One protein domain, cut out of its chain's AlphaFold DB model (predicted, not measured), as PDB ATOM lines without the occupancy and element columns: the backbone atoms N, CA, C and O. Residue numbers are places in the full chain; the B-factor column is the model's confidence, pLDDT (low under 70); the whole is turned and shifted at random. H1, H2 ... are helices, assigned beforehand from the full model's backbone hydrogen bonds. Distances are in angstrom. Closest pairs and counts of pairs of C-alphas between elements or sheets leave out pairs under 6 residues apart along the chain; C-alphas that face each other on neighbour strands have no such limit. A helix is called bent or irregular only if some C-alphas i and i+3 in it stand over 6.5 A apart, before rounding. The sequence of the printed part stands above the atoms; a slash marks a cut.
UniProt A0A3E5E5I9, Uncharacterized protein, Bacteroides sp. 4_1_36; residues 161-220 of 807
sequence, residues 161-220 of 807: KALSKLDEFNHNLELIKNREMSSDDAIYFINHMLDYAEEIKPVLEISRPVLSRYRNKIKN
ATOM      1  N   LYS A 161     -47.856   9.920  -9.904       86.88
ATOM      2  CA  LYS A 161     -48.727  10.520  -8.881       86.88
ATOM      3  C   LYS A 161     -48.238  10.187  -7.465       86.88
ATOM      4  O   LYS A 161     -48.107  11.088  -6.642       86.88
ATOM      5  N   ALA A 162     -47.911   8.921  -7.207       89.62
ATOM      6  CA  ALA A 162     -47.379   8.467  -5.924       89.62
ATOM      7  C   ALA A 162     -46.005   9.089  -5.602       89.62
ATOM      8  O   ALA A 162     -45.773   9.478  -4.460       89.62
ATOM      9  N   LEU A 163     -45.118   9.253  -6.595       91.06
ATOM     10  CA  LEU A 163     -43.838   9.963  -6.444       91.06
ATOM     11  C   LEU A 163     -44.043  11.434  -6.078       91.06
ATOM     12  O   LEU A 163     -43.449  11.900  -5.114       91.06
ATOM     13  N   SER A 164     -44.937  12.142  -6.775       90.75
ATOM     14  CA  SER A 164     -45.262  13.534  -6.439       90.75
ATOM     15  C   SER A 164     -45.795  13.664  -5.010       90.75
ATOM     16  O   SER A 164     -45.479  14.636  -4.323       90.75
ATOM     17  N   LYS A 165     -46.590  12.690  -4.546       93.00
ATOM     18  CA  LYS A 165     -47.110  12.673  -3.175       93.00
ATOM     19  C   LYS A 165     -46.030  12.342  -2.143       93.00
ATOM     20  O   LYS A 165     -46.041  12.893  -1.043       93.00
ATOM     21  N   LEU A 166     -45.074  11.481  -2.498       93.62
ATOM     22  CA  LEU A 166     -43.895  11.184  -1.683       93.62
ATOM     23  C   LEU A 166     -42.975  12.404  -1.551       93.62
ATOM     24  O   LEU A 166     -42.467  12.656  -0.461       93.62
ATOM     25  N   ASP A 167     -42.800  13.184  -2.616       93.25
ATOM     26  CA  ASP A 167     -42.032  14.432  -2.577       93.25
ATOM     27  C   ASP A 167     -42.685  15.462  -1.644       93.25
ATOM     28  O   ASP A 167     -41.994  16.058  -0.818       93.25
ATOM     29  N   GLU A 168     -44.013  15.609  -1.690       93.81
ATOM     30  CA  GLU A 168     -44.767  16.445  -0.742       93.81
ATOM     31  C   GLU A 168     -44.599  15.951   0.708       93.81
ATOM     32  O   GLU A 168     -44.325  16.740   1.615       93.81
ATOM     33  N   PHE A 169     -44.693  14.637   0.936       93.50
ATOM     34  CA  PHE A 169     -44.476  14.039   2.256       93.50
ATOM     35  C   PHE A 169     -43.059  14.308   2.790       93.50
ATOM     36  O   PHE A 169     -42.895  14.691   3.950       93.50
ATOM     37  N   ASN A 170     -42.033  14.144   1.952       93.06
ATOM     38  CA  ASN A 170     -40.641  14.407   2.317       93.06
ATOM     39  C   ASN A 170     -40.379  15.897   2.551       93.06
ATOM     40  O   ASN A 170     -39.677  16.248   3.499       93.06
ATOM     41  N   HIS A 171     -40.970  16.773   1.737       94.38
ATOM     42  CA  HIS A 171     -40.890  18.217   1.929       94.38
ATOM     43  C   HIS A 171     -41.457  18.627   3.293       94.38
ATOM     44  O   HIS A 171     -40.791  19.331   4.051       94.38
ATOM     45  N   ASN A 172     -42.628  18.097   3.657       94.62
ATOM     46  CA  ASN A 172     -43.235  18.312   4.969       94.62
ATOM     47  C   ASN A 172     -42.321  17.850   6.118       94.62
ATOM     48  O   ASN A 172     -42.180  18.552   7.121       94.62
ATOM     49  N   LEU A 173     -41.650  16.701   5.980       93.12
ATOM     50  CA  LEU A 173     -40.679  16.240   6.977       93.12
ATOM     51  C   LEU A 173     -39.442  17.145   7.080       93.12
ATOM     52  O   LEU A 173     -38.948  17.357   8.190       93.12
ATOM     53  N   GLU A 174     -38.948  17.687   5.966       94.75
ATOM     54  CA  GLU A 174     -37.795  18.594   5.971       94.75
ATOM     55  C   GLU A 174     -38.145  19.935   6.634       94.75
ATOM     56  O   GLU A 174     -37.386  20.409   7.479       94.75
ATOM     57  N   LEU A 175     -39.339  20.484   6.370       94.62
ATOM     58  CA  LEU A 175     -39.842  21.679   7.063       94.62
ATOM     59  C   LEU A 175     -39.921  21.471   8.585       94.62
ATOM     60  O   LEU A 175     -39.591  22.369   9.358       94.62
ATOM     61  N   ILE A 176     -40.328  20.281   9.039       94.00
ATOM     62  CA  ILE A 176     -40.355  19.931  10.470       94.00
ATOM     63  C   ILE A 176     -38.937  19.844  11.039       94.00
ATOM     64  O   ILE A 176     -38.659  20.373  12.115       94.00
ATOM     65  N   LYS A 177     -38.021  19.190  10.319       92.06
ATOM     66  CA  LYS A 177     -36.618  19.045  10.722       92.06
ATOM     67  C   LYS A 177     -35.915  20.401  10.851       92.06
ATOM     68  O   LYS A 177     -35.151  20.583  11.797       92.06
ATOM     69  N   ASN A 178     -36.230  21.348   9.967       92.44
ATOM     70  CA  ASN A 178     -35.697  22.714   9.983       92.44
ATOM     71  C   ASN A 178     -36.452  23.661  10.934       92.44
ATOM     72  O   ASN A 178     -36.051  24.809  11.100       92.44
ATOM     73  N   ARG A 179     -37.510  23.180  11.604       90.31
ATOM     74  CA  ARG A 179     -38.405  23.955  12.486       90.31
ATOM     75  C   ARG A 179     -39.180  25.092  11.803       90.31
ATOM     76  O   ARG A 179     -39.610  26.046  12.459       90.31
ATOM     77  N   GLU A 180     -39.401  24.972  10.502       93.25
ATOM     78  CA  GLU A 180     -40.054  25.978   9.659       93.25
ATOM     79  C   GLU A 180     -41.572  25.769   9.560       93.25
ATOM     80  O   GLU A 180     -42.314  26.736   9.412       93.25
ATOM     81  N   MET A 181     -42.053  24.527   9.693       95.25
ATOM     82  CA  MET A 181     -43.485  24.212   9.593       95.25
ATOM     83  C   MET A 181     -44.292  24.851  10.734       95.25
ATOM     84  O   MET A 181     -43.899  24.725  11.898       95.25
ATOM     85  N   SER A 182     -45.432  25.472  10.414       95.00
ATOM     86  CA  SER A 182     -46.356  26.039  11.408       95.00
ATOM     87  C   SER A 182     -47.043  24.957  12.250       95.00
ATOM     88  O   SER A 182     -47.098  23.783  11.865       95.00
ATOM     89  N   SER A 183     -47.609  25.333  13.399       93.56
ATOM     90  CA  SER A 183     -48.365  24.382  14.223       93.56
ATOM     91  C   SER A 183     -49.575  23.797  13.493       93.56
ATOM     92  O   SER A 183     -49.877  22.612  13.642       93.56
ATOM     93  N   ASP A 184     -50.278  24.627  12.719       92.44
ATOM     94  CA  ASP A 184     -51.546  24.265  12.084       92.44
ATOM     95  C   ASP A 184     -51.296  23.314  10.908       92.44
ATOM     96  O   ASP A 184     -51.974  22.288  10.794       92.44
ATOM     97  N   ASP A 185     -50.243  23.572  10.126       93.88
ATOM     98  CA  ASP A 185     -49.792  22.679   9.054       93.88
ATOM     99  C   ASP A 185     -49.280  21.351   9.615       93.88
ATOM    100  O   ASP A 185     -49.596  20.285   9.085       93.88
ATOM    101  N   ALA A 186     -48.553  21.375  10.738       93.75
ATOM    102  CA  ALA A 186     -48.103  20.151  11.397       93.75
ATOM    103  C   ALA A 186     -49.287  19.304  11.893       93.75
ATOM    104  O   ALA A 186     -49.291  18.082  11.726       93.75
ATOM    105  N   ILE A 187     -50.320  19.932  12.469       91.06
ATOM    106  CA  ILE A 187     -51.557  19.251  12.883       91.06
ATOM    107  C   ILE A 187     -52.301  18.691  11.667       91.06
ATOM    108  O   ILE A 187     -52.753  17.540  11.706       91.06
ATOM    109  N   TYR A 188     -52.410  19.467  10.588       93.31
ATOM    110  CA  TYR A 188     -53.006  19.014   9.336       93.31
ATOM    111  C   TYR A 188     -52.269  17.784   8.794       93.31
ATOM    112  O   TYR A 188     -52.903  16.764   8.506       93.31
ATOM    113  N   PHE A 189     -50.936  17.838   8.755       94.31
ATOM    114  CA  PHE A 189     -50.093  16.744   8.295       94.31
ATOM    115  C   PHE A 189     -50.287  15.488   9.152       94.31
ATOM    116  O   PHE A 189     -50.562  14.421   8.608       94.31
ATOM    117  N   ILE A 190     -50.271  15.613  10.487       92.06
ATOM    118  CA  ILE A 190     -50.543  14.514  11.438       92.06
ATOM    119  C   ILE A 190     -51.885  13.822  11.163       92.06
ATOM    120  O   ILE A 190     -51.988  12.601  11.339       92.06
ATOM    121  N   ASN A 191     -52.920  14.591  10.815       91.69
ATOM    122  CA  ASN A 191     -54.270  14.073  10.599       91.69
ATOM    123  C   ASN A 191     -54.413  13.348   9.254       91.69
ATOM    124  O   ASN A 191     -55.152  12.371   9.200       91.69
ATOM    125  N   HIS A 192     -53.655  13.751   8.229       93.12
ATOM    126  CA  HIS A 192     -53.697  13.158   6.884       93.12
ATOM    127  C   HIS A 192     -52.557  12.160   6.612       93.12
ATOM    128  O   HIS A 192     -52.457  11.623   5.514       93.12
ATOM    129  N   MET A 193     -51.688  11.857   7.590       90.44
ATOM    130  CA  MET A 193     -50.556  10.926   7.398       90.44
ATOM    131  C   MET A 193     -50.967   9.541   6.871       90.44
ATOM    132  O   MET A 193     -50.170   8.896   6.193       90.44
ATOM    133  N   LEU A 194     -52.167   9.060   7.212       90.38
ATOM    134  CA  LEU A 194     -52.675   7.783   6.696       90.38
ATOM    135  C   LEU A 194     -53.018   7.878   5.207       90.38
ATOM    136  O   LEU A 194     -52.658   6.976   4.460       90.38
ATOM    137  N   ASP A 195     -53.625   8.984   4.782       91.69
ATOM    138  CA  ASP A 195     -53.975   9.225   3.380       91.69
ATOM    139  C   ASP A 195     -52.706   9.324   2.524       91.69
ATOM    140  O   ASP A 195     -52.591   8.658   1.497       91.69
ATOM    141  N   TYR A 196     -51.687  10.046   3.015       91.56
ATOM    142  CA  TYR A 196     -50.357  10.059   2.398       91.56
ATOM    143  C   TYR A 196     -49.777   8.647   2.246       91.56
ATOM    144  O   TYR A 196     -49.265   8.306   1.184       91.56
ATOM    145  N   ALA A 197     -49.846   7.819   3.294       90.88
ATOM    146  CA  ALA A 197     -49.284   6.471   3.261       90.88
ATOM    147  C   ALA A 197     -49.988   5.561   2.239       90.88
ATOM    148  O   ALA A 197     -49.312   4.778   1.571       90.88
ATOM    149  N   GLU A 198     -51.311   5.673   2.085       90.56
ATOM    150  CA  GLU A 198     -52.063   4.907   1.081       90.56
ATOM    151  C   GLU A 198     -51.769   5.383  -0.349       90.56
ATOM    152  O   GLU A 198     -51.561   4.555  -1.236       90.56
ATOM    153  N   GLU A 199     -51.670   6.696  -0.584       90.12
ATOM    154  CA  GLU A 199     -51.354   7.245  -1.912       90.12
ATOM    155  C   GLU A 199     -49.914   6.946  -2.369       90.12
ATOM    156  O   GLU A 199     -49.670   6.738  -3.558       90.12
ATOM    157  N   ILE A 200     -48.956   6.896  -1.438       92.88
ATOM    158  CA  ILE A 200     -47.530   6.634  -1.715       92.88
ATOM    159  C   ILE A 200     -47.236   5.135  -1.888       92.88
ATOM    160  O   ILE A 200     -46.243   4.763  -2.526       92.88
ATOM    161  N   LYS A 201     -48.109   4.260  -1.369       89.88
ATOM    162  CA  LYS A 201     -47.941   2.799  -1.335       89.88
ATOM    163  C   LYS A 201     -47.451   2.152  -2.641       89.88
ATOM    164  O   LYS A 201     -46.628   1.242  -2.537       89.88
ATOM    165  N   PRO A 202     -47.878   2.577  -3.853       87.00
ATOM    166  CA  PRO A 202     -47.376   2.002  -5.107       87.00
ATOM    167  C   PRO A 202     -45.858   2.134  -5.314       87.00
ATOM    168  O   PRO A 202     -45.292   1.402  -6.120       87.00
ATOM    169  N   VAL A 203     -45.206   3.067  -4.615       88.69
ATOM    170  CA  VAL A 203     -43.772   3.371  -4.744       88.69
ATOM    171  C   VAL A 203     -43.010   3.060  -3.459       88.69
ATOM    172  O   VAL A 203     -41.879   2.580  -3.517       88.69
ATOM    173  N   LEU A 204     -43.615   3.318  -2.299       88.62
ATOM    174  CA  LEU A 204     -43.010   3.058  -0.998       88.62
ATOM    175  C   LEU A 204     -44.074   2.620   0.009       88.62
ATOM    176  O   LEU A 204     -44.958   3.388   0.377       88.62
ATOM    177  N   GLU A 205     -43.946   1.400   0.522       89.69
ATOM    178  CA  GLU A 205     -44.820   0.910   1.583       89.69
ATOM    179  C   GLU A 205     -44.274   1.303   2.964       89.69
ATOM    180  O   GLU A 205     -43.235   0.813   3.414       89.69
ATOM    181  N   ILE A 206     -44.989   2.191   3.661       87.62
ATOM    182  CA  ILE A 206     -44.659   2.606   5.030       87.62
ATOM    183  C   ILE A 206     -45.502   1.791   6.009       87.62
ATOM    184  O   ILE A 206     -46.728   1.892   6.042       87.62
ATOM    185  N   SER A 207     -44.850   1.003   6.864       88.56
ATOM    186  CA  SER A 207     -45.569   0.204   7.857       88.56
ATOM    187  C   SER A 207     -46.275   1.084   8.900       88.56
ATOM    188  O   SER A 207     -45.760   2.121   9.334       88.56
ATOM    189  N   ARG A 208     -47.446   0.639   9.378       87.56
ATOM    190  CA  ARG A 208     -48.211   1.350  10.422       87.56
ATOM    191  C   ARG A 208     -47.391   1.672  11.685       87.56
ATOM    192  O   ARG A 208     -47.528   2.790  12.184       87.56
ATOM    193  N   PRO A 209     -46.527   0.775  12.213       91.06
ATOM    194  CA  PRO A 209     -45.681   1.103  13.363       91.06
ATOM    195  C   PRO A 209     -44.701   2.248  13.088       91.06
ATOM    196  O   PRO A 209     -44.526   3.128  13.932       91.06
ATOM    197  N   VAL A 210     -44.091   2.275  11.899       88.94
ATOM    198  CA  VAL A 210     -43.174   3.351  11.493       88.94
ATOM    199  C   VAL A 210     -43.931   4.670  11.370       88.94
ATOM    200  O   VAL A 210     -43.500   5.675  11.938       88.94
ATOM    201  N   LEU A 211     -45.099   4.656  10.723       88.81
ATOM    202  CA  LEU A 211     -45.964   5.829  10.595       88.81
ATOM    203  C   LEU A 211     -46.391   6.375  11.967       88.81
ATOM    204  O   LEU A 211     -46.331   7.578  12.201       88.81
ATOM    205  N   SER A 212     -46.742   5.491  12.907       88.38
ATOM    206  CA  SER A 212     -47.080   5.860  14.288       88.38
ATOM    207  C   SER A 212     -45.909   6.536  15.012       88.38
ATOM    208  O   SER A 212     -46.088   7.556  15.684       88.38
ATOM    209  N   ARG A 213     -44.679   6.035  14.821       88.69
ATOM    210  CA  ARG A 213     -43.467   6.643  15.390       88.69
ATOM    211  C   ARG A 213     -43.220   8.050  14.841       88.69
ATOM    212  O   ARG A 213     -42.912   8.946  15.627       88.69
ATOM    213  N   TYR A 214     -43.371   8.259  13.530       89.38
ATOM    214  CA  TYR A 214     -43.299   9.600  12.935       89.38
ATOM    215  C   TYR A 214     -44.397  10.501  13.488       89.38
ATOM    216  O   TYR A 214     -44.096  11.569  14.010       89.38
ATOM    217  N   ARG A 215     -45.646  10.030  13.492       90.19
ATOM    218  CA  ARG A 215     -46.793  10.778  14.013       90.19
ATOM    219  C   ARG A 215     -46.569  11.271  15.443       90.19
ATOM    220  O   ARG A 215     -46.886  12.415  15.742       90.19
ATOM    221  N   ASN A 216     -45.992  10.449  16.321       87.56
ATOM    222  CA  ASN A 216     -45.688  10.851  17.699       87.56
ATOM    223  C   ASN A 216     -44.572  11.904  17.784       87.56
ATOM    224  O   ASN A 216     -44.698  12.856  18.550       87.56
ATOM    225  N   LYS A 217     -43.516  11.796  16.967       89.50
ATOM    226  CA  LYS A 217     -42.478  12.840  16.892       89.50
ATOM    227  C   LYS A 217     -43.037  14.170  16.380       89.50
ATOM    228  O   LYS A 217     -42.726  15.212  16.944       89.50
ATOM    229  N   ILE A 218     -43.889  14.124  15.355       91.69
ATOM    230  CA  ILE A 218     -44.506  15.319  14.768       91.69
ATOM    231  C   ILE A 218     -45.516  15.934  15.742       91.69
ATOM    232  O   ILE A 218     -45.591  17.149  15.839       91.69
ATOM    233  N   LYS A 219     -46.240  15.130  16.535       89.75
ATOM    234  CA  LYS A 219     -47.082  15.645  17.631       89.75
ATOM    235  C   LYS A 219     -46.273  16.453  18.644       89.75
ATOM    236  O   LYS A 219     -46.689  17.553  18.991       89.75
ATOM    237  N   ASN A 220     -45.121  15.942  19.083       87.50
ATOM    238  CA  ASN A 220     -44.249  16.671  20.009       87.50
ATOM    239  C   ASN A 220     -43.714  17.961  19.376       87.50
ATOM    240  O   ASN A 220     -43.700  18.999  20.031       87.50
TER     241      ASN A 220
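What this domain is: This is residues 161 to 220 of the 807 residues of an uncharacterized protein of Bacteroides sp. 4_1_36 (UniProt A0A3E5E5I9). Three helices fold back and forth as two helical hairpins that share H2, with H1 and H3 each packing on H2 and running opposite ways to it. The centres of the three helices make a triangle whose H1 to H3 side, 15.1 A, is the wide one, and H2, the longest helix by residues with 18, has a kink of 59 degrees near residue 194. The printed part has 60 residues with three named helices, H1, H2 and H3 in that order, and no named strand; its class is all helix. It is compact and rounded, with a radius of gyration of the C-alphas of 11.0 A and spans of 29 by 23 by 16 A.

Where its parts are: Find C-alpha 161 at (-48.727, 10.520, -8.881); from there H1 runs through residues 161 to 177, 24.6 A from first to last C-alpha. After a tight link of 5 residues, look for H2 at residues 183 to 200, beginning at C-alpha 183 at (-48.365, 24.382, 14.223) and 23.9 A long. H2 is irregular: C-alphas 191 and 194 are 7.6 A apart, and its line is a rough one. A short link of 7 residues leads to H3, residues 208 to 220, 18.5 A long, ending at C-alpha 220 at (-44.249, 16.671, 20.009).

How they stand to each other: H1 and H2 touch as a hairpin, at a shallow tilt of 32 degrees, opposite ways; their closest C-alphas, of Ala 162 and Ile 200, are 4.6 A apart. H2 touches H3 with residues 186 to 193 alone, at a shallow tilt of 11 degrees, opposite ways. In this second hairpin the closest C-alphas are those of Ile 190 and Arg 215, at 5.9 A. H1 and H3 are close but not clearly touching, with their closest C-alphas, of Ile 176 and Ile 218, 7.5 A apart; they run the same way at a steep tilt of 38 degrees. In H1 and H3 every O i to N i+4 pair is within hydrogen-bond range; in H2, 12 of 14 are.

The domain as a whole: The two C-alphas farthest apart, those of Lys 161 and Asn 220, are 29.9 A apart. The printed part has no cut, and neither link is long. The mean pLDDT of the printed part is 91.3, and no printed residue is under 70.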